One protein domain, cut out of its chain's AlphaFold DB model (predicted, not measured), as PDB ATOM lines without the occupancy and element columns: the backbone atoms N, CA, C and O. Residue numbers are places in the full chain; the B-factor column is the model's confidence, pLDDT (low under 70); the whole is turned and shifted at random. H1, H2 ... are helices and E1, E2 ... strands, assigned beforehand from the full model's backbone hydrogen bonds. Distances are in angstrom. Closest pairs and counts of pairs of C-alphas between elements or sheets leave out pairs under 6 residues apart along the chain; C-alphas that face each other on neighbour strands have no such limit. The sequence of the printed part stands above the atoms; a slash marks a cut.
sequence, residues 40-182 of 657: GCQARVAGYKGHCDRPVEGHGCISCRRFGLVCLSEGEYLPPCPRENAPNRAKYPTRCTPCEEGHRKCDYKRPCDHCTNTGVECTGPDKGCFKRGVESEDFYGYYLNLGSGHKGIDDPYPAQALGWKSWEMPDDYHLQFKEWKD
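What this domain is: This is residues 40 to 182 of the 657 residues of the protein "Zn(2)-C6 fungal-type domain-containing protein" of Hypoxylon sp. CO27-5 (UniProt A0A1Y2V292). Loops with little regular structure make a rounded body: hairpin E1 E2 and H6 at one end, H2 and H3 at the other, H1 and H4 between. Of 143 printed residues, 43 are in named elements, mostly helix: H1-E1-E2-H2-H3-H4-H5-H6. It is compact, radius of gyration of the C-alphas 14.8 A, spans 41 by 37 by 33 A.

How they stand to each other: H1, residues 62 to 67, and H4, 140 to 145, only just touch, with 3 C-alpha pairs within 8 A. In the antiparallel hairpin E1, 71 to 73, and E2, 76 to 78, N 73 and O 76 are within hydrogen-bond range, 3.0 A. H6, 173 to 182, is closest to E2 at C-alphas 174 and 77, 5.6 A. Every O i to N i+4 pair is within range in H1, H4 and H6.

Where its parts are: Find C-alpha 62 at (-5.341, 6.941, 82.662), H2 at 97 to 101 and H3 at 113 to 118; H6 runs 14.3 A to C-alpha 182 at (-15.614, 6.589, 105.911).

The domain as a whole: The printed part has no cut; links after E2 are long; H5, residues 158 to 161, has mean pLDDT 59.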
ATOM      1  N   GLY A  40     -15.920   9.241  86.875       91.75
ATOM      2  CA  GLY A  40     -15.167  10.418  86.421       91.75
ATOM      3  C   GLY A  40     -15.178  10.603  84.895       91.75
ATOM      4  O   GLY A  40     -15.376  11.709  84.394       91.75
ATOM      5  N   CYS A  41     -15.043   9.521  84.121       92.50
ATOM      6  CA  CYS A  41     -15.151   9.572  82.656       92.50
ATOM      7  C   CYS A  41     -16.590   9.822  82.170       92.50
ATOM      8  O   CYS A  41     -16.783  10.415  81.104       92.50
ATOM      9  N   GLN A  42     -17.602   9.381  82.923       92.88
ATOM     10  CA  GLN A  42     -19.011   9.675  82.643       92.88
ATOM     11  C   GLN A  42     -19.355  11.150  82.905       92.88
ATOM     12  O   GLN A  42     -20.184  11.717  82.188       92.88
ATOM     13  N   ALA A  43     -18.684  11.777  83.875       91.50
ATOM     14  CA  ALA A  43     -18.868  13.178  84.247       91.50
ATOM     15  C   ALA A  43     -18.206  14.185  83.286       91.50
ATOM     16  O   ALA A  43     -18.367  15.390  83.460       91.50
ATOM     17  N   ARG A  44     -17.479  13.743  82.251       90.00
ATOM     18  CA  ARG A  44     -16.861  14.646  81.263       90.00
ATOM     19  C   ARG A  44     -17.907  15.460  80.491       90.00
ATOM     20  O   ARG A  44     -18.922  14.917  80.053       90.00
ATOM     21  N   VAL A  45     -17.635  16.751  80.289       82.31
ATOM     22  CA  VAL A  45     -18.629  17.709  79.769       82.31
ATOM     23  C   VAL A  45     -18.723  17.703  78.231       82.31
ATOM     24  O   VAL A  45     -19.833  17.747  77.705       82.31
ATOM     25  N   ALA A  46     -17.609  17.548  77.493       73.25
ATOM     26  CA  ALA A  46     -17.617  17.563  76.018       73.25
ATOM     27  C   ALA A  46     -16.602  16.608  75.345       73.25
ATOM     28  O   ALA A  46     -15.492  16.391  75.838       73.25
ATOM     29  N   GLY A  47     -16.980  16.046  74.185       64.38
ATOM     30  CA  GLY A  47     -16.116  15.326  73.223       64.38
ATOM     31  C   GLY A  47     -15.566  13.952  73.641       64.38
ATOM     32  O   GLY A  47     -15.150  13.181  72.783       64.38
ATOM     33  N   TYR A  48     -15.580  13.630  74.938       65.44
ATOM     34  CA  TYR A  48     -14.989  12.407  75.507       65.44
ATOM     35  C   TYR A  48     -15.897  11.726  76.544       65.44
ATOM     36  O   TYR A  48     -15.429  10.911  77.343       65.44
ATOM     37  N   LYS A  49     -17.192  12.068  76.569       72.00
ATOM     38  CA  LYS A  49     -18.150  11.469  77.504       72.00
ATOM     39  C   LYS A  49     -18.229   9.962  77.259       72.00
ATOM     40  O   LYS A  49     -18.479   9.524  76.139       72.00
ATOM     41  N   GLY A  50     -17.991   9.174  78.305       70.12
ATOM     42  CA  GLY A  50     -18.051   7.714  78.224       70.12
ATOM     43  C   GLY A  50     -16.817   7.036  77.610       70.12
ATOM     44  O   GLY A  50     -16.802   5.812  77.517       70.12
ATOM     45  N   HIS A  51     -15.765   7.775  77.234       82.19
ATOM     46  CA  HIS A  51     -14.488   7.154  76.880       82.19
ATOM     47  C   HIS A  51     -13.659   6.939  78.151       82.19
ATOM     48  O   HIS A  51     -13.167   7.888  78.760       82.19
ATOM     49  N   CYS A  52     -13.497   5.679  78.549       87.38
ATOM     50  CA  CYS A  52     -12.666   5.277  79.679       87.38
ATOM     51  C   CYS A  52     -11.477   4.472  79.157       87.38
ATOM     52  O   CYS A  52     -11.644   3.455  78.489       87.38
ATOM     53  N   ASP A  53     -10.276   4.981  79.395       85.88
ATOM     54  CA  ASP A  53      -9.006   4.439  78.924       85.88
ATOM     55  C   ASP A  53      -8.334   3.619  80.030       85.88
ATOM     56  O   ASP A  53      -7.319   4.024  80.591       85.88
ATOM     57  N   ARG A  54      -8.929   2.472  80.382       86.94
ATOM     58  CA  ARG A  54      -8.314   1.512  81.313       86.94
ATOM     59  C   ARG A  54      -7.307   0.642  80.561       86.94
ATOM     60  O   ARG A  54      -7.721  -0.142  79.701       86.94
ATOM     61  N   PRO A  55      -5.999   0.779  80.830       82.19
ATOM     62  CA  PRO A  55      -5.000  -0.032  80.150       82.19
ATOM     63  C   PRO A  55      -4.916  -1.439  80.744       82.19
ATOM     64  O   PRO A  55      -4.645  -2.382  80.003       82.19
ATOM     65  N   VAL A  56      -5.198  -1.574  82.045       84.38
ATOM     66  CA  VAL A  56      -5.075  -2.807  82.831       84.38
ATOM     67  C   VAL A  56      -6.406  -3.093  83.530       84.38
ATOM     68  O   VAL A  56      -7.054  -2.181  84.046       84.38
ATOM     69  N   GLU A  57      -6.833  -4.354  83.513       86.69
ATOM     70  CA  GLU A  57      -8.015  -4.814  84.249       86.69
ATOM     71  C   GLU A  57      -7.794  -4.684  85.766       86.69
ATOM     72  O   GLU A  57      -6.663  -4.742  86.250       86.69
ATOM     73  N   GLY A  58      -8.858  -4.401  86.520       90.69
ATOM     74  CA  GLY A  58      -8.769  -4.146  87.963       90.69
ATOM     75  C   GLY A  58      -8.116  -2.815  88.360       90.69
ATOM     76  O   GLY A  58      -8.082  -2.505  89.540       90.69
ATOM     77  N   HIS A  59      -7.640  -2.003  87.411       94.38
ATOM     78  CA  HIS A  59      -7.037  -0.699  87.694       94.38
ATOM     79  C   HIS A  59      -7.874   0.450  87.127       94.38
ATOM     80  O   HIS A  59      -8.670   0.312  86.190       94.38
ATOM     81  N   GLY A  60      -7.670   1.625  87.706       94.69
ATOM     82  CA  GLY A  60      -8.255   2.876  87.278       94.69
ATOM     83  C   GLY A  60      -7.795   3.282  85.883       94.69
ATOM     84  O   GLY A  60      -6.799   2.793  85.352       94.69
ATOM     85  N   CYS A  61      -8.533   4.196  85.258       94.06
ATOM     86  CA  CYS A  61      -8.182   4.686  83.930       94.06
ATOM     87  C   CYS A  61      -7.079   5.752  83.968       94.06
ATOM     88  O   CYS A  61      -6.890   6.451  84.972       94.06
ATOM     89  N   ILE A  62      -6.384   5.917  82.838       90.81
ATOM     90  CA  ILE A  62      -5.341   6.941  82.662       90.81
ATOM     91  C   ILE A  62      -5.931   8.336  82.901       90.81
ATOM     92  O   ILE A  62      -5.299   9.179  83.537       90.81
ATOM     93  N   SER A  63      -7.166   8.572  82.449       90.31
ATOM     94  CA  SER A  63      -7.884   9.822  82.683       90.31
ATOM     95  C   SER A  63      -8.009  10.176  84.170       90.31
ATOM     96  O   SER A  63      -7.677  11.296  84.543       90.31
ATOM     97  N   CYS A  64      -8.492   9.263  85.018       93.62
ATOM     98  CA  CYS A  64      -8.670   9.532  86.450       93.62
ATOM     99  C   CYS A  64      -7.326   9.810  87.131       93.62
ATOM    100  O   CYS A  64      -7.201  10.837  87.796       93.62
ATOM    101  N   ARG A  65      -6.297   8.992  86.846       92.25
ATOM    102  CA  ARG A  65      -4.925   9.234  87.330       92.25
ATOM    103  C   ARG A  65      -4.441  10.631  86.951       92.25
ATOM    104  O   ARG A  65      -3.922  11.355  87.788       92.25
ATOM    105  N   ARG A  66      -4.681  11.037  85.704       87.94
ATOM    106  CA  ARG A  66      -4.268  12.337  85.175       87.94
ATOM    107  C   ARG A  66      -4.953  13.535  85.830       87.94
ATOM    108  O   ARG A  66      -4.378  14.615  85.784       87.94
ATOM    109  N   PHE A  67      -6.158  13.381  86.372       90.56
ATOM    110  CA  PHE A  67      -6.819  14.447  87.127       90.56
ATOM    111  C   PHE A  67      -6.507  14.400  88.621       90.56
ATOM    112  O   PHE A  67      -6.889  15.326  89.317       90.56
ATOM    113  N   GLY A  68      -5.844  13.359  89.130       93.50
ATOM    114  CA  GLY A  68      -5.771  13.143  90.575       93.50
ATOM    115  C   GLY A  68      -7.068  12.571  91.168       93.50
ATOM    116  O   GLY A  68      -7.276  12.634  92.375       93.50
ATOM    117  N   LEU A  69      -7.961  12.019  90.337       95.44
ATOM    118  CA  LEU A  69      -9.241  11.446  90.761       95.44
ATOM    119  C   LEU A  69      -9.114   9.945  91.035       95.44
ATOM    120  O   LEU A  69      -8.390   9.234  90.334       95.44
ATOM    121  N   VAL A  70      -9.901   9.447  91.985       96.81
ATOM    122  CA  VAL A  70     -10.077   8.010  92.207       96.81
ATOM    123  C   VAL A  70     -11.036   7.454  91.162       96.81
ATOM    124  O   VAL A  70     -12.079   8.034  90.855       96.81
ATOM    125  N   CYS A  71     -10.668   6.326  90.561       96.88
ATOM    126  CA  CYS A  71     -11.467   5.722  89.506       96.88
ATOM    127  C   CYS A  71     -12.558   4.825  90.107       96.88
ATOM    128  O   CYS A  71     -12.277   3.690  90.476       96.88
ATOM    129  N   LEU A  72     -13.802   5.314  90.151       95.50
ATOM    130  CA  LEU A  72     -14.970   4.534  90.576       95.50
ATOM    131  C   LEU A  72     -15.613   3.803  89.390       95.50
ATOM    132  O   LEU A  72     -16.103   4.440  88.448       95.50
ATOM    133  N   SER A  73     -15.634   2.473  89.434       93.94
ATOM    134  CA  SER A  73     -16.306   1.623  88.447       93.94
ATOM    135  C   SER A  73     -17.218   0.640  89.147       93.94
ATOM    136  O   SER A  73     -16.753  -0.066  90.023       93.94
ATOM    137  N   GLU A  74     -18.486   0.560  88.737       91.38
ATOM    138  CA  GLU A  74     -19.416  -0.465  89.247       91.38
ATOM    139  C   GLU A  74     -19.527  -0.490  90.791       91.38
ATOM    140  O   GLU A  74     -19.832  -1.512  91.385       91.38
ATOM    141  N   GLY A  75     -19.311   0.661  91.445       91.69
ATOM    142  CA  GLY A  75     -19.349   0.792  92.907       91.69
ATOM    143  C   GLY A  75     -18.011   0.551  93.616       91.69
ATOM    144  O   GLY A  75     -17.927   0.789  94.818       91.69
ATOM    145  N   GLU A  76     -16.961   0.163  92.892       94.50
ATOM    146  CA  GLU A  76     -15.637  -0.125  93.451       94.50
ATOM    147  C   GLU A  76     -14.604   0.967  93.138       94.50
ATOM    148  O   GLU A  76     -14.490   1.445  92.001       94.50
ATOM    149  N   TYR A  77     -13.823   1.356  94.152       96.06
ATOM    150  CA  TYR A  77     -12.663   2.233  93.982       96.06
ATOM    151  C   TYR A  77     -11.483   1.410  93.483       96.06
ATOM    152  O   TYR A  77     -10.955   0.567  94.207       96.06
ATOM    153  N   LEU A  78     -11.057   1.661  92.250       95.94
ATOM    154  CA  LEU A  78      -9.969   0.904  91.644       95.94
ATOM    155  C   LEU A  78      -8.600   1.518  91.990       95.94
ATOM    156  O   LEU A  78      -8.481   2.751  91.963       95.94
ATOM    157  N   PRO A  79      -7.559   0.690  92.218       95.38
ATOM    158  CA  PRO A  79      -6.166   1.127  92.281       95.38
ATOM    159  C   PRO A  79      -5.778   2.036  91.114       95.38
ATOM    160  O   PRO A  79      -6.301   1.862  90.012       95.38
ATOM    161  N   PRO A  80      -4.866   3.006  91.282       93.88
ATOM    162  CA  PRO A  80      -4.431   3.863  90.183       93.88
ATOM    163  C   PRO A  80      -3.893   3.076  88.988       93.88
ATOM    164  O   PRO A  80      -3.238   2.054  89.137       93.88
ATOM    165  N   CYS A  81      -4.105   3.589  87.776       92.44
ATOM    166  CA  CYS A  81      -3.460   3.055  86.572       92.44
ATOM    167  C   CYS A  81      -1.932   2.975  86.766       92.44
ATOM    168  O   CYS A  81      -1.373   4.030  87.046       92.44
ATOM    169  N   PRO A  82      -1.232   1.846  86.544       87.88
ATOM    170  CA  PRO A  82       0.225   1.764  86.715       87.88
ATOM    171  C   PRO A  82       0.993   2.807  85.887       87.88
ATOM    172  O   PRO A  82       0.568   3.170  84.784       87.88
ATOM    173  N   ARG A  83       2.129   3.287  86.413       79.50
ATOM    174  CA  ARG A  83       2.900   4.421  85.856       79.50
ATOM    175  C   ARG A  83       3.344   4.196  84.412       79.50
ATOM    176  O   ARG A  83       3.217   5.099  83.592       79.50
ATOM    177  N   GLU A  84       3.812   2.993  84.105       80.56
ATOM    178  CA  GLU A  84       4.336   2.602  82.788       80.56
ATOM    179  C   GLU A  84       3.304   2.760  81.661       80.56
ATOM    180  O   GLU A  84       3.660   2.934  80.498       80.56
ATOM    181  N   ASN A  85       2.016   2.768  82.016       74.31
ATOM    182  CA  ASN A  85       0.905   2.837  81.074       74.31
ATOM    183  C   ASN A  85       0.337   4.255  80.888       74.31
ATOM    184  O   ASN A  85      -0.559   4.448  80.064       74.31
ATOM    185  N   ALA A  86       0.820   5.252  81.637       70.94
ATOM    186  CA  ALA A  86       0.333   6.626  81.555       70.94
ATOM    187  C   ALA A  86       1.224   7.464  80.611       70.94
ATOM    188  O   ALA A  86       2.378   7.742  80.936       70.94
ATOM    189  N   PRO A  87       0.731   7.910  79.439       70.19
ATOM    190  CA  PRO A  87       1.528   8.729  78.536       70.19
ATOM    191  C   PRO A  87       1.879  10.082  79.172       70.19
ATOM    192  O   PRO A  87       1.001  10.831  79.600       70.19
ATOM    193  N   ASN A  88       3.167  10.439  79.135       56.91
ATOM    194  CA  ASN A  88       3.727  11.676  79.709       56.91
ATOM    195  C   ASN A  88       3.189  12.988  79.101       56.91
ATOM    196  O   ASN A  88       3.510  14.071  79.586       56.91
ATOM    197  N   ARG A  89       2.411  12.944  78.012       52.31
ATOM    198  CA  ARG A  89       1.906  14.146  77.330       52.31
ATOM    199  C   ARG A  89       0.482  13.947  76.846       52.31
ATOM    200  O   ARG A  89       0.249  13.385  75.781       52.31
ATOM    201  N   ALA A  90      -0.472  14.499  77.581       55.84
ATOM    202  CA  ALA A  90      -1.825  14.681  77.083       55.84
ATOM    203  C   ALA A  90      -2.204  16.170  77.120       55.84
ATOM    204  O   ALA A  90      -1.672  16.945  77.914       55.84
ATOM    205  N   LYS A  91      -3.094  16.591  76.212       64.69
ATOM    206  CA  LYS A  91      -3.525  17.995  76.072       64.69
ATOM    207  C   LYS A  91      -4.201  18.457  77.361       64.69
ATOM    208  O   LYS A  91      -5.102  17.764  77.841       64.69
ATOM    209  N   TYR A  92      -3.720  19.543  77.963       71.44
ATOM    210  CA  TYR A  92      -4.284  20.114  79.192       71.44
ATOM    211  C   TYR A  92      -5.759  20.510  78.990       71.44
ATOM    212  O   TYR A  92      -6.129  20.869  77.866       71.44
ATOM    213  N   PRO A  93      -6.611  20.396  80.024       84.25
ATOM    214  CA  PRO A  93      -7.981  20.897  79.963       84.25
ATOM    215  C   PRO A  93      -7.999  22.415  79.730       84.25
ATOM    216  O   PRO A  93      -7.055  23.118  80.098       84.25
ATOM    217  N   THR A  94      -9.065  22.927  79.119       90.62
ATOM    218  CA  THR A  94      -9.235  24.372  78.914       90.62
ATOM    219  C   THR A  94      -9.734  25.061  80.186       90.62
ATOM    220  O   THR A  94     -10.626  24.556  80.872       90.62
ATOM    221  N   ARG A  95      -9.168  26.229  80.512       94.88
ATOM    222  CA  ARG A  95      -9.664  27.077  81.609       94.88
ATOM    223  C   ARG A  95     -11.040  27.650  81.240       94.88
ATOM    224  O   ARG A  95     -11.391  27.692  80.062       94.88
ATOM    225  N   CYS A  96     -11.843  28.011  82.239       96.38
ATOM    226  CA  CYS A  96     -13.057  28.789  81.989       96.38
ATOM    227  C   CYS A  96     -12.674  30.235  81.640       96.38
ATOM    228  O   CYS A  96     -11.632  30.720  82.092       96.38
ATOM    229  N   THR A  97     -13.524  30.917  80.874       97.44
ATOM    230  CA  THR A  97     -13.303  32.298  80.429       97.44
ATOM    231  C   THR A  97     -13.018  33.243  81.606       97.44
ATOM    232  O   THR A  97     -11.984  33.909  81.562       97.44
ATOM    233  N   PRO A  98     -13.787  33.232  82.721       97.31
ATOM    234  CA  PRO A  98     -13.506  34.129  83.846       97.31
ATOM    235  C   PRO A  98     -12.133  33.911  84.503       97.31
ATOM    236  O   PRO A  98     -11.475  34.870  84.904       97.31
ATOM    237  N   CYS A  99     -11.674  32.659  84.636       97.06
ATOM    238  CA  CYS A  99     -10.350  32.382  85.204       97.06
ATOM    239  C   CYS A  99      -9.222  32.705  84.220       97.06
ATOM    240  O   CYS A  99      -8.136  33.077  84.652       97.06
ATOM    241  N   GLU A 100      -9.445  32.537  82.915       96.75
ATOM    242  CA  GLU A 100      -8.462  32.887  81.890       96.75
ATOM    243  C   GLU A 100      -8.262  34.404  81.804       96.75
ATOM    244  O   GLU A 100      -7.132  34.867  81.955       96.75
ATOM    245  N   GLU A 101      -9.350  35.169  81.677       96.69
ATOM    246  CA  GLU A 101      -9.334  36.638  81.631       96.69
ATOM    247  C   GLU A 101      -8.833  37.252  82.942       96.69
ATOM    248  O   GLU A 101      -8.069  38.212  82.938       96.69
ATOM    249  N   GLY A 102      -9.221  36.672  84.081       94.50
ATOM    250  CA  GLY A 102      -8.781  37.126  85.398       94.50
ATOM    251  C   GLY A 102      -7.384  36.653  85.806       94.50
ATOM    252  O   GLY A 102      -6.998  36.894  86.949       94.50
ATOM    253  N   HIS A 103      -6.662  35.925  84.942       94.31
ATOM    254  CA  HIS A 103      -5.382  35.272  85.252       94.31
ATOM    255  C   HIS A 103      -5.402  34.424  86.541       94.31
ATOM    256  O   HIS A 103      -4.401  34.305  87.249       94.31
ATOM    257  N   ARG A 104      -6.544  33.798  86.844       94.00
ATOM    258  CA  ARG A 104      -6.759  32.978  88.045       94.00
ATOM    259  C   ARG A 104      -6.482  31.504  87.765       94.00
ATOM    260  O   ARG A 104      -6.500  31.041  86.616       94.00
ATOM    261  N   LYS A 105      -6.238  30.732  88.825       93.31
ATOM    262  CA  LYS A 105      -6.173  29.270  88.727       93.31
ATOM    263  C   LYS A 105      -7.587  28.713  88.503       93.31
ATOM    264  O   LYS A 105      -8.555  29.191  89.080       93.31
ATOM    265  N   CYS A 106      -7.705  27.717  87.629       95.19
ATOM    266  CA  CYS A 106      -8.958  27.020  87.339       95.19
ATOM    267  C   CYS A 106      -8.734  25.539  87.621       95.19
ATOM    268  O   CYS A 106      -7.771  24.967  87.113       95.19
ATOM    269  N   ASP A 107      -9.616  24.930  88.407       94.00
ATOM    270  CA  ASP A 107      -9.527  23.513  88.768       94.00
ATOM    271  C   ASP A 107     -10.019  22.577  87.640       94.00
ATOM    272  O   ASP A 107      -9.754  21.378  87.640       94.00
ATOM    273  N   TYR A 108     -10.676  23.127  86.617       93.19
ATOM    274  CA  TYR A 108     -11.279  22.394  85.500       93.19
ATOM    275  C   TYR A 108     -12.549  21.592  85.849       93.19
ATOM    276  O   TYR A 108     -13.058  20.869  84.982       93.19
ATOM    277  N   LYS A 109     -13.119  21.781  87.053       94.38
ATOM    278  CA  LYS A 109     -14.530  21.459  87.321       94.38
ATOM    279  C   LYS A 109     -15.417  22.438  86.550       94.38
ATOM    280  O   LYS A 109     -14.997  23.533  86.144       94.38
ATOM    281  N   ARG A 110     -16.667  22.043  86.326       93.81
ATOM    282  CA  ARG A 110     -17.713  22.906  85.766       93.81
ATOM    283  C   ARG A 110     -18.979  22.823  86.626       93.81
ATOM    284  O   ARG A 110     -19.582  21.745  86.664       93.81
ATOM    285  N   PRO A 111     -19.382  23.925  87.293       96.38
ATOM    286  CA  PRO A 111     -18.606  25.164  87.495       96.38
ATOM    287  C   PRO A 111     -17.314  24.915  88.305       96.38
ATOM    288  O   PRO A 111     -17.291  23.996  89.120       96.38
ATOM    289  N   CYS A 112     -16.254  25.703  88.072       96.69
ATOM    290  CA  CYS A 112     -14.966  25.592  88.787       96.69
ATOM    291  C   CYS A 112     -15.033  26.155  90.216       96.69
ATOM    292  O   CYS A 112     -15.888  27.004  90.478       96.69
ATOM    293  N   ASP A 113     -14.153  25.719  91.129       96.00
ATOM    294  CA  ASP A 113     -14.141  26.173  92.535       96.00
ATOM    295  C   ASP A 113     -14.048  27.694  92.663       96.00
ATOM    296  O   ASP A 113     -14.851  28.296  93.370       96.00
ATOM    297  N   HIS A 114     -13.160  28.327  91.893       95.19
ATOM    298  CA  HIS A 114     -13.017  29.784  91.880       95.19
ATOM    299  C   HIS A 114     -14.351  30.482  91.548       95.19
ATOM    300  O   HIS A 114     -14.807  31.355  92.283       95.19
ATOM    301  N   CYS A 115     -15.003  30.082  90.450       96.94
ATOM    302  CA  CYS A 115     -16.284  30.658  90.022       96.94
ATOM    303  C   CYS A 115     -17.396  30.417  91.049       96.94
ATOM    304  O   CYS A 115     -18.170  31.333  91.328       96.94
ATOM    305  N   THR A 116     -17.457  29.211  91.623       96.75
ATOM    306  CA  THR A 116     -18.419  28.859  92.675       96.75
ATOM    307  C   THR A 116     -18.231  29.741  93.910       96.75
ATOM    308  O   THR A 116     -19.208  30.302  94.398       96.75
ATOM    309  N   ASN A 117     -16.991  29.937  94.362       93.62
ATOM    310  CA  ASN A 117     -16.682  30.729  95.553       93.62
ATOM    311  C   ASN A 117     -16.954  32.228  95.356       93.62
ATOM    312  O   ASN A 117     -17.380  32.898  96.291       93.62
ATOM    313  N   THR A 118     -16.736  32.764  94.150       94.19
ATOM    314  CA  THR A 118     -16.976  34.190  93.867       94.19
ATOM    315  C   THR A 118     -18.382  34.503  93.352       94.19
ATOM    316  O   THR A 118     -18.664  35.662  93.063       94.19
ATOM    317  N   GLY A 119     -19.245  33.498  93.164       96.00
ATOM    318  CA  GLY A 119     -20.580  33.680  92.581       96.00
ATOM    319  C   GLY A 119     -20.573  34.154  91.120       96.00
ATOM    320  O   GLY A 119     -21.563  34.704  90.649       96.00
ATOM    321  N   VAL A 120     -19.462  33.962  90.399       96.44
ATOM    322  CA  VAL A 120     -19.326  34.356  88.984       96.44
ATOM    323  C   VAL A 120     -19.732  33.180  88.101       96.44
ATOM    324  O   VAL A 120     -19.335  32.043  88.358       96.44
ATOM    325  N   GLU A 121     -20.486  33.437  87.033       97.44
ATOM    326  CA  GLU A 121     -20.904  32.392  86.096       97.44
ATOM    327  C   GLU A 121     -19.694  31.745  85.395       97.44
ATOM    328  O   GLU A 121     -18.854  32.419  84.802       97.44
ATOM    329  N   CYS A 122     -19.587  30.415  85.464       97.06
ATOM    330  CA  CYS A 122     -18.461  29.668  84.900       97.06
ATOM    331  C   CYS A 122     -18.698  29.350  83.413       97.06
ATOM    332  O   CYS A 122     -19.229  28.289  83.083       97.06
ATOM    333  N   THR A 123     -18.299  30.259  82.522       96.31
ATOM    334  CA  THR A 123     -18.456  30.132  81.060       96.31
ATOM    335  C   THR A 123     -17.153  29.721  80.354       96.31
ATOM    336  O   THR A 123     -16.076  29.735  80.953       96.31
ATOM    337  N   GLY A 124     -17.226  29.325  79.078       91.06
ATOM    338  CA  GLY A 124     -16.057  29.024  78.235       91.06
ATOM    339  C   GLY A 124     -16.021  27.591  77.685       91.06
ATOM    340  O   GLY A 124     -16.982  26.837  77.831       91.06
ATOM    341  N   PRO A 125     -14.930  27.190  77.009       89.31
ATOM    342  CA  PRO A 125     -14.824  25.867  76.408       89.31
ATOM    343  C   PRO A 125     -14.704  24.752  77.464       89.31
ATOM    344  O   PRO A 125     -13.896  24.808  78.395       89.31
ATOM    345  N   ASP A 126     -15.449  23.671  77.240       87.94
ATOM    346  CA  ASP A 126     -15.536  22.491  78.117       87.94
ATOM    347  C   ASP A 126     -14.555  21.363  77.753       87.94
ATOM    348  O   ASP A 126     -14.695  20.197  78.147       87.94
ATOM    349  N   LYS A 127     -13.532  21.681  76.956       87.62
ATOM    350  CA  LYS A 127     -12.635  20.679  76.390       87.62
ATOM    351  C   LYS A 127     -11.762  20.061  77.479       87.62
ATOM    352  O   LYS A 127     -10.848  20.684  78.012       87.62
ATOM    353  N   GLY A 128     -12.021  18.786  77.759       84.94
ATOM    354  CA  GLY A 128     -11.294  18.029  78.774       84.94
ATOM    355  C   GLY A 128     -11.724  18.328  80.209       84.94
ATOM    356  O   GLY A 128     -11.055  17.850  81.108       84.94
ATOM    357  N   CYS A 129     -12.809  19.069  80.434       91.25
ATOM    358  CA  CYS A 129     -13.334  19.339  81.775       91.25
ATOM    359  C   CYS A 129     -14.316  18.243  82.226       91.25
ATOM    360  O   CYS A 129     -14.804  17.448  81.408       91.25
ATOM    361  N   PHE A 130     -14.640  18.220  83.518       92.62
ATOM    362  CA  PHE A 130     -15.677  17.353  84.086       92.62
ATOM    363  C   PHE A 130     -16.669  18.156  84.938       92.62
ATOM    364  O   PHE A 130     -16.368  19.252  85.409       92.62
ATOM    365  N   LYS A 131     -17.892  17.638  85.061       93.25
ATOM    366  CA  LYS A 131     -18.954  18.243  85.866       93.25
ATOM    367  C   LYS A 131     -18.605  18.136  87.346       93.25
ATOM    368  O   LYS A 131     -18.152  17.075  87.769       93.25
ATOM    369  N   ARG A 132     -18.888  19.197  88.103       94.19
ATOM    370  CA  ARG A 132     -18.885  19.159  89.570       94.19
ATOM    371  C   ARG A 132     -19.829  18.053  90.077       94.19
ATOM    372  O   ARG A 132     -20.854  17.779  89.448       94.19
ATOM    373  N   GLY A 133     -19.493  17.449  91.207       93.19
ATOM    374  CA  GLY A 133     -20.192  16.347  91.862       93.19
ATOM    375  C   GLY A 133     -19.548  14.975  91.645       93.19
ATOM    376  O   GLY A 133     -20.187  13.962  91.932       93.19
ATOM    377  N   VAL A 134     -18.319  14.897  91.117       93.81
ATOM    378  CA  VAL A 134     -17.585  13.621  91.078       93.81
ATOM    379  C   VAL A 134     -17.131  13.278  92.490       93.81
ATOM    380  O   VAL A 134     -16.593  14.115  93.200       93.81
ATOM    381  N   GLU A 135     -17.315  12.026  92.900       93.81
ATOM    382  CA  GLU A 135     -17.188  11.646  94.308       93.81
ATOM    383  C   GLU A 135     -15.812  11.954  94.928       93.81
ATOM    384  O   GLU A 135     -15.723  12.323  96.096       93.81
ATOM    385  N   SER A 136     -14.741  11.840  94.138       94.69
ATOM    386  CA  SER A 136     -13.366  12.103  94.572       94.69
ATOM    387  C   SER A 136     -12.840  13.489  94.186       94.69
ATOM    388  O   SER A 136     -11.626  13.683  94.162       94.69
ATOM    389  N   GLU A 137     -13.703  14.427  93.791       94.06
ATOM    390  CA  GLU A 137     -13.269  15.741  93.290       94.06
ATOM    391  C   GLU A 137     -12.758  16.686  94.382       94.06
ATOM    392  O   GLU A 137     -12.066  17.651  94.074       94.06
ATOM    393  N   ASP A 138     -13.080  16.393  95.641       93.19
ATOM    394  CA  ASP A 138     -12.616  17.144  96.813       93.19
ATOM    395  C   ASP A 138     -11.531  16.383  97.588       93.19
ATOM    396  O   ASP A 138     -11.177  16.756  98.708       93.19
ATOM    397  N   PHE A 139     -11.028  15.275  97.035       95.94
ATOM    398  CA  PHE A 139      -9.949  14.521  97.658       95.94
ATOM    399  C   PHE A 139      -8.589  15.140  97.327       95.94
ATOM    400  O   PHE A 139      -8.389  15.683  96.241       95.94
ATOM    401  N   TYR A 140      -7.639  15.054  98.260       94.25
ATOM    402  CA  TYR A 140      -6.426  15.879  98.248       94.25
ATOM    403  C   TYR A 140      -5.618  15.779  96.942       94.25
ATOM    404  O   TYR A 140      -5.098  16.780  96.447       94.25
ATOM    405  N   GLY A 141      -5.518  14.582  96.358       92.00
ATOM    406  CA  GLY A 141      -4.673  14.353  95.191       92.00
ATOM    407  C   GLY A 141      -5.201  15.021  93.926       92.00
ATOM    408  O   GLY A 141      -4.415  15.310  93.028       92.00
ATOM    409  N   TYR A 142      -6.492  15.358  93.870       95.25
ATOM    410  CA  TYR A 142      -7.050  16.151  92.780       95.25
ATOM    411  C   TYR A 142      -6.384  17.535  92.705       95.25
ATOM    412  O   TYR A 142      -5.842  17.904  91.663       95.25
ATOM    413  N   TYR A 143      -6.331  18.270  93.819       94.88
ATOM    414  CA  TYR A 143      -5.718  19.602  93.857       94.88
ATOM    415  C   TYR A 143      -4.193  19.559  93.746       94.88
ATOM    416  O   TYR A 143      -3.614  20.355  92.999       94.88
ATOM    417  N   LEU A 144      -3.542  18.592  94.408       90.88
ATOM    418  CA  LEU A 144      -2.085  18.431  94.326       90.88
ATOM    419  C   LEU A 144      -1.626  18.174  92.888       90.88
ATOM    420  O   LEU A 144      -0.648  18.759  92.425       90.88
ATOM    421  N   ASN A 145      -2.370  17.360  92.143       90.12
ATOM    422  CA  ASN A 145      -2.077  17.079  90.745       90.12
ATOM    423  C   ASN A 145      -2.248  18.308  89.824       90.12
ATOM    424  O   ASN A 145      -1.678  18.358  88.735       90.12
ATOM    425  N   LEU A 146      -2.999  19.324  90.263       89.38
ATOM    426  CA  LEU A 146      -3.159  20.609  89.576       89.38
ATOM    427  C   LEU A 146      -2.124  21.663  90.007       89.38
ATOM    428  O   LEU A 146      -2.191  22.805  89.549       89.38
ATOM    429  N   GLY A 147      -1.175  21.311  90.881       88.94
ATOM    430  CA  GLY A 147      -0.199  22.257  91.425       88.94
ATOM    431  C   GLY A 147      -0.833  23.268  92.383       88.94
ATOM    432  O   GLY A 147      -0.488  24.454  92.370       88.94
ATOM    433  N   SER A 148      -1.808  22.816  93.172       90.94
ATOM    434  CA  SER A 148      -2.425  23.576  94.267       90.94
ATOM    435  C   SER A 148      -2.406  22.738  95.540       90.94
ATOM    436  O   SER A 148      -2.195  21.529  95.478       90.94
ATOM    437  N   GLY A 149      -2.525  23.364  96.701       88.19
ATOM    438  CA  GLY A 149      -2.471  22.676  97.984       88.19
ATOM    439  C   GLY A 149      -3.677  21.761  98.221       88.19
ATOM    440  O   GLY A 149      -4.665  21.778  97.491       88.19
ATOM    441  N   HIS A 150      -3.580  20.914  99.243       91.38
ATOM    442  CA  HIS A 150      -4.569  19.870  99.526       91.38
ATOM    443  C   HIS A 150      -5.958  20.409  99.912       91.38
ATOM    444  O   HIS A 150      -6.921  19.643  99.867       91.38
ATOM    445  N   LYS A 151      -6.072  21.692 100.290       87.75
ATOM    446  CA  LYS A 151      -7.340  22.320 100.697       87.75
ATOM    447  C   LYS A 151      -8.119  22.956  99.544       87.75
ATOM    448  O   LYS A 151      -9.264  23.343  99.760       87.75
ATOM    449  N   GLY A 152      -7.538  23.090  98.349       93.19
ATOM    450  CA  GLY A 152      -8.244  23.674  97.209       93.19
ATOM    451  C   GLY A 152      -7.350  24.352  96.174       93.19
ATOM    452  O   GLY A 152      -6.127  24.375  96.287       93.19
ATOM    453  N   ILE A 153      -7.980  24.947  95.157       93.00
ATOM    454  CA  ILE A 153      -7.296  25.621  94.038       93.00
ATOM    455  C   ILE A 153      -6.509  26.877  94.463       93.00
ATOM    456  O   ILE A 153      -5.501  27.215  93.838       93.00
ATOM    457  N   ASP A 154      -6.948  27.531  95.542       89.69
ATOM    458  CA  ASP A 154      -6.314  28.728  96.109       89.69
ATOM    459  C   ASP A 154      -5.295  28.399  97.213       89.69
ATOM    460  O   ASP A 154      -4.525  29.266  97.627       89.69
ATOM    461  N   ASP A 155      -5.248  27.144  97.672       88.31
ATOM    462  CA  ASP A 155      -4.269  26.687  98.658       88.31
ATOM    463  C   ASP A 155      -2.872  26.664  97.997       88.31
ATOM    464  O   ASP A 155      -2.716  26.118  96.892       88.31
ATOM    465  N   PRO A 156      -1.834  27.277  98.596       85.06
ATOM    466  CA  PRO A 156      -0.488  27.237  98.041       85.06
ATOM    467  C   PRO A 156       0.022  25.796  97.948       85.06
ATOM    468  O   PRO A 156      -0.155  24.985  98.852       85.06
ATOM    469  N   TYR A 157       0.667  25.464  96.828       83.25
ATOM    470  CA  TYR A 157       1.157  24.111  96.580       83.25
ATOM    471  C   TYR A 157       2.384  23.823  97.461       83.25
ATOM    472  O   TYR A 157       3.448  24.399  97.213       83.25
ATOM    473  N   PRO A 158       2.289  22.928  98.468       69.56
ATOM    474  CA  PRO A 158       3.358  22.730  99.454       69.56
ATOM    475  C   PRO A 158       4.643  22.199  98.812       69.56
ATOM    476  O   PRO A 158       5.749  22.514  99.232       69.56
ATOM    477  N   ALA A 159       4.497  21.457  97.721       60.41
ATOM    478  CA  ALA A 159       5.570  20.943  96.886       60.41
ATOM    479  C   ALA A 159       6.538  22.016  96.364       60.41
ATOM    480  O   ALA A 159       7.706  21.709  96.161       60.41
ATOM    481  N   GLN A 160       6.109  23.270  96.193       57.19
ATOM    482  CA  GLN A 160       7.018  24.344  95.783       57.19
ATOM    483  C   GLN A 160       7.956  24.768  96.927       57.19
ATOM    484  O   GLN A 160       9.108  25.100  96.673       57.19
ATOM    485  N   ALA A 161       7.494  24.670  98.180       50.06
ATOM    486  CA  ALA A 161       8.325  24.836  99.375       50.06
ATOM    487  C   ALA A 161       9.160  23.578  99.696       50.06
ATOM    488  O   ALA A 161      10.212  23.684 100.315       50.06
ATOM    489  N   LEU A 162       8.711  22.396  99.251       48.94
ATOM    490  CA  LEU A 162       9.365  21.095  99.478       48.94
ATOM    491  C   LEU A 162      10.216  20.598  98.287       48.94
ATOM    492  O   LEU A 162      10.707  19.470  98.311       48.94
ATOM    493  N   GLY A 163      10.375  21.397  97.226       60.31
ATOM    494  CA  GLY A 163      11.178  21.054  96.042       60.31
ATOM    495  C   GLY A 163      10.608  19.948  95.135       60.31
ATOM    496  O   GLY A 163      11.327  19.398  94.298       60.31
ATOM    497  N   TRP A 164       9.329  19.581  95.260       67.62
ATOM    498  CA  TRP A 164       8.717  18.552  94.411       67.62
ATOM    499  C   TRP A 164       8.306  19.129  93.051       67.62
ATOM    500  O   TRP A 164       7.535  20.084  92.965       67.62
ATOM    501  N   LYS A 165       8.759  18.496  91.958       65.12
ATOM    502  CA  LYS A 165       8.406  18.905  90.582       65.12
ATOM    503  C   LYS A 165       6.935  18.646  90.234       65.12
ATOM    504  O   LYS A 165       6.349  19.401  89.465       65.12
ATOM    505  N   SER A 166       6.347  17.585  90.781       78.00
ATOM    506  CA  SER A 166       4.948  17.196  90.580       78.00
ATOM    507  C   SER A 166       4.536  16.185  91.643       78.00
ATOM    508  O   SER A 166       5.365  15.388  92.077       78.00
ATOM    509  N   TRP A 167       3.268  16.196  92.041       86.94
ATOM    510  CA  TRP A 167       2.712  15.177  92.920       86.94
ATOM    511  C   TRP A 167       2.589  13.855  92.161       86.94
ATOM    512  O   TRP A 167       2.122  13.830  91.020       86.94
ATOM    513  N   GLU A 168       3.018  12.761  92.786       87.12
ATOM    514  CA  GLU A 168       2.820  11.410  92.267       87.12
ATOM    515  C   GLU A 168       1.704  10.728  93.065       87.12
ATOM    516  O   GLU A 168       1.738  10.699  94.292       87.12
ATOM    517  N   MET A 169       0.706  10.191  92.355       90.62
ATOM    518  CA  MET A 169      -0.405   9.450  92.956       90.62
ATOM    519  C   MET A 169       0.105   8.133  93.575       90.62
ATOM    520  O   MET A 169       0.620   7.313  92.808       90.62
ATOM    521  N   PRO A 170      -0.049   7.914  94.899       91.44
ATOM    522  CA  PRO A 170       0.348   6.670  95.570       91.44
ATOM    523  C   PRO A 170      -0.433   5.451  95.068       91.44
ATOM    524  O   PRO A 170      -1.598   5.589  94.707       91.44
ATOM    525  N   ASP A 171       0.145   4.250  95.090       90.38
ATOM    526  CA  ASP A 171      -0.538   3.035  94.600       90.38
ATOM    527  C   ASP A 171      -1.758   2.639  95.465       90.38
ATOM    528  O   ASP A 171      -2.752   2.094  94.977       90.38
ATOM    529  N   ASP A 172      -1.754   3.011  96.742       93.69
ATOM    530  CA  ASP A 172      -2.843   2.829  97.705       93.69
ATOM    531  C   ASP A 172      -3.851   4.000  97.725       93.69
ATOM    532  O   ASP A 172      -4.755   4.026  98.558       93.69
ATOM    533  N   TYR A 173      -3.771   4.952  96.784       95.75
ATOM    534  CA  TYR A 173      -4.613   6.164  96.763       95.75
ATOM    535  C   TYR A 173      -6.129   5.883  96.808       95.75
ATOM    536  O   TYR A 173      -6.905   6.646  97.383       95.75
ATOM    537  N   HIS A 174      -6.561   4.760  96.235       96.88
ATOM    538  CA  HIS A 174      -7.946   4.287  96.277       96.88
ATOM    539  C   HIS A 174      -8.401   3.836  97.681       96.88
ATOM    540  O   HIS A 174      -9.561   4.049  98.039       96.88
ATOM    541  N   LEU A 175      -7.500   3.263  98.488       93.81
ATOM    542  CA  LEU A 175      -7.757   2.882  99.882       93.81
ATOM    543  C   LEU A 175      -7.810   4.120 100.772       93.81
ATOM    544  O   LEU A 175      -8.762   4.282 101.531       93.81
ATOM    545  N   GLN A 176      -6.867   5.047 100.590       94.12
ATOM    546  CA  GLN A 176      -6.855   6.317 101.323       94.12
ATOM    547  C   GLN A 176      -8.147   7.117 101.098       94.12
ATOM    548  O   GLN A 176      -8.687   7.727 102.019       94.12
ATOM    549  N   PHE A 177      -8.687   7.094  99.876       96.69
ATOM    550  CA  PHE A 177      -9.974   7.721  99.581       96.69
ATOM    551  C   PHE A 177     -11.149   7.035 100.278       96.69
ATOM    552  O   PHE A 177     -12.048   7.715 100.780       96.69
ATOM    553  N   LYS A 178     -11.144   5.698 100.327       94.94
ATOM    554  CA  LYS A 178     -12.159   4.923 101.047       94.94
ATOM    555  C   LYS A 178     -12.161   5.291 102.532       94.94
ATOM    556  O   LYS A 178     -13.212   5.647 103.059       94.94
ATOM    557  N   GLU A 179     -10.990   5.307 103.163       91.31
ATOM    558  CA  GLU A 179     -10.827   5.714 104.562       91.31
ATOM    559  C   GLU A 179     -11.313   7.143 104.800       91.31
ATOM    560  O   GLU A 179     -12.104   7.379 105.713       91.31
ATOM    561  N   TRP A 180     -10.909   8.083 103.938       94.31
ATOM    562  CA  TRP A 180     -11.350   9.474 103.999       94.31
ATOM    563  C   TRP A 180     -12.876   9.599 103.936       94.31
ATOM    564  O   TRP A 180     -13.479  10.317 104.744       94.31
ATOM    565  N   LYS A 181     -13.521   8.867 103.020       93.50
ATOM    566  CA  LYS A 181     -14.982   8.850 102.879       93.50
ATOM    567  C   LYS A 181     -15.653   8.277 104.125       93.50
ATOM    568  O   LYS A 181     -16.638   8.849 104.596       93.50
ATOM    569  N   ASP A 182     -15.108   7.201 104.683       88.56
ATOM    570  CA  ASP A 182     -15.614   6.589 105.911       88.56
ATOM    571  C   ASP A 182     -15.475   7.547 107.102       88.56
ATOM    572  O   ASP A 182     -16.420   7.711 107.875       88.56
TER     573      ASP A 182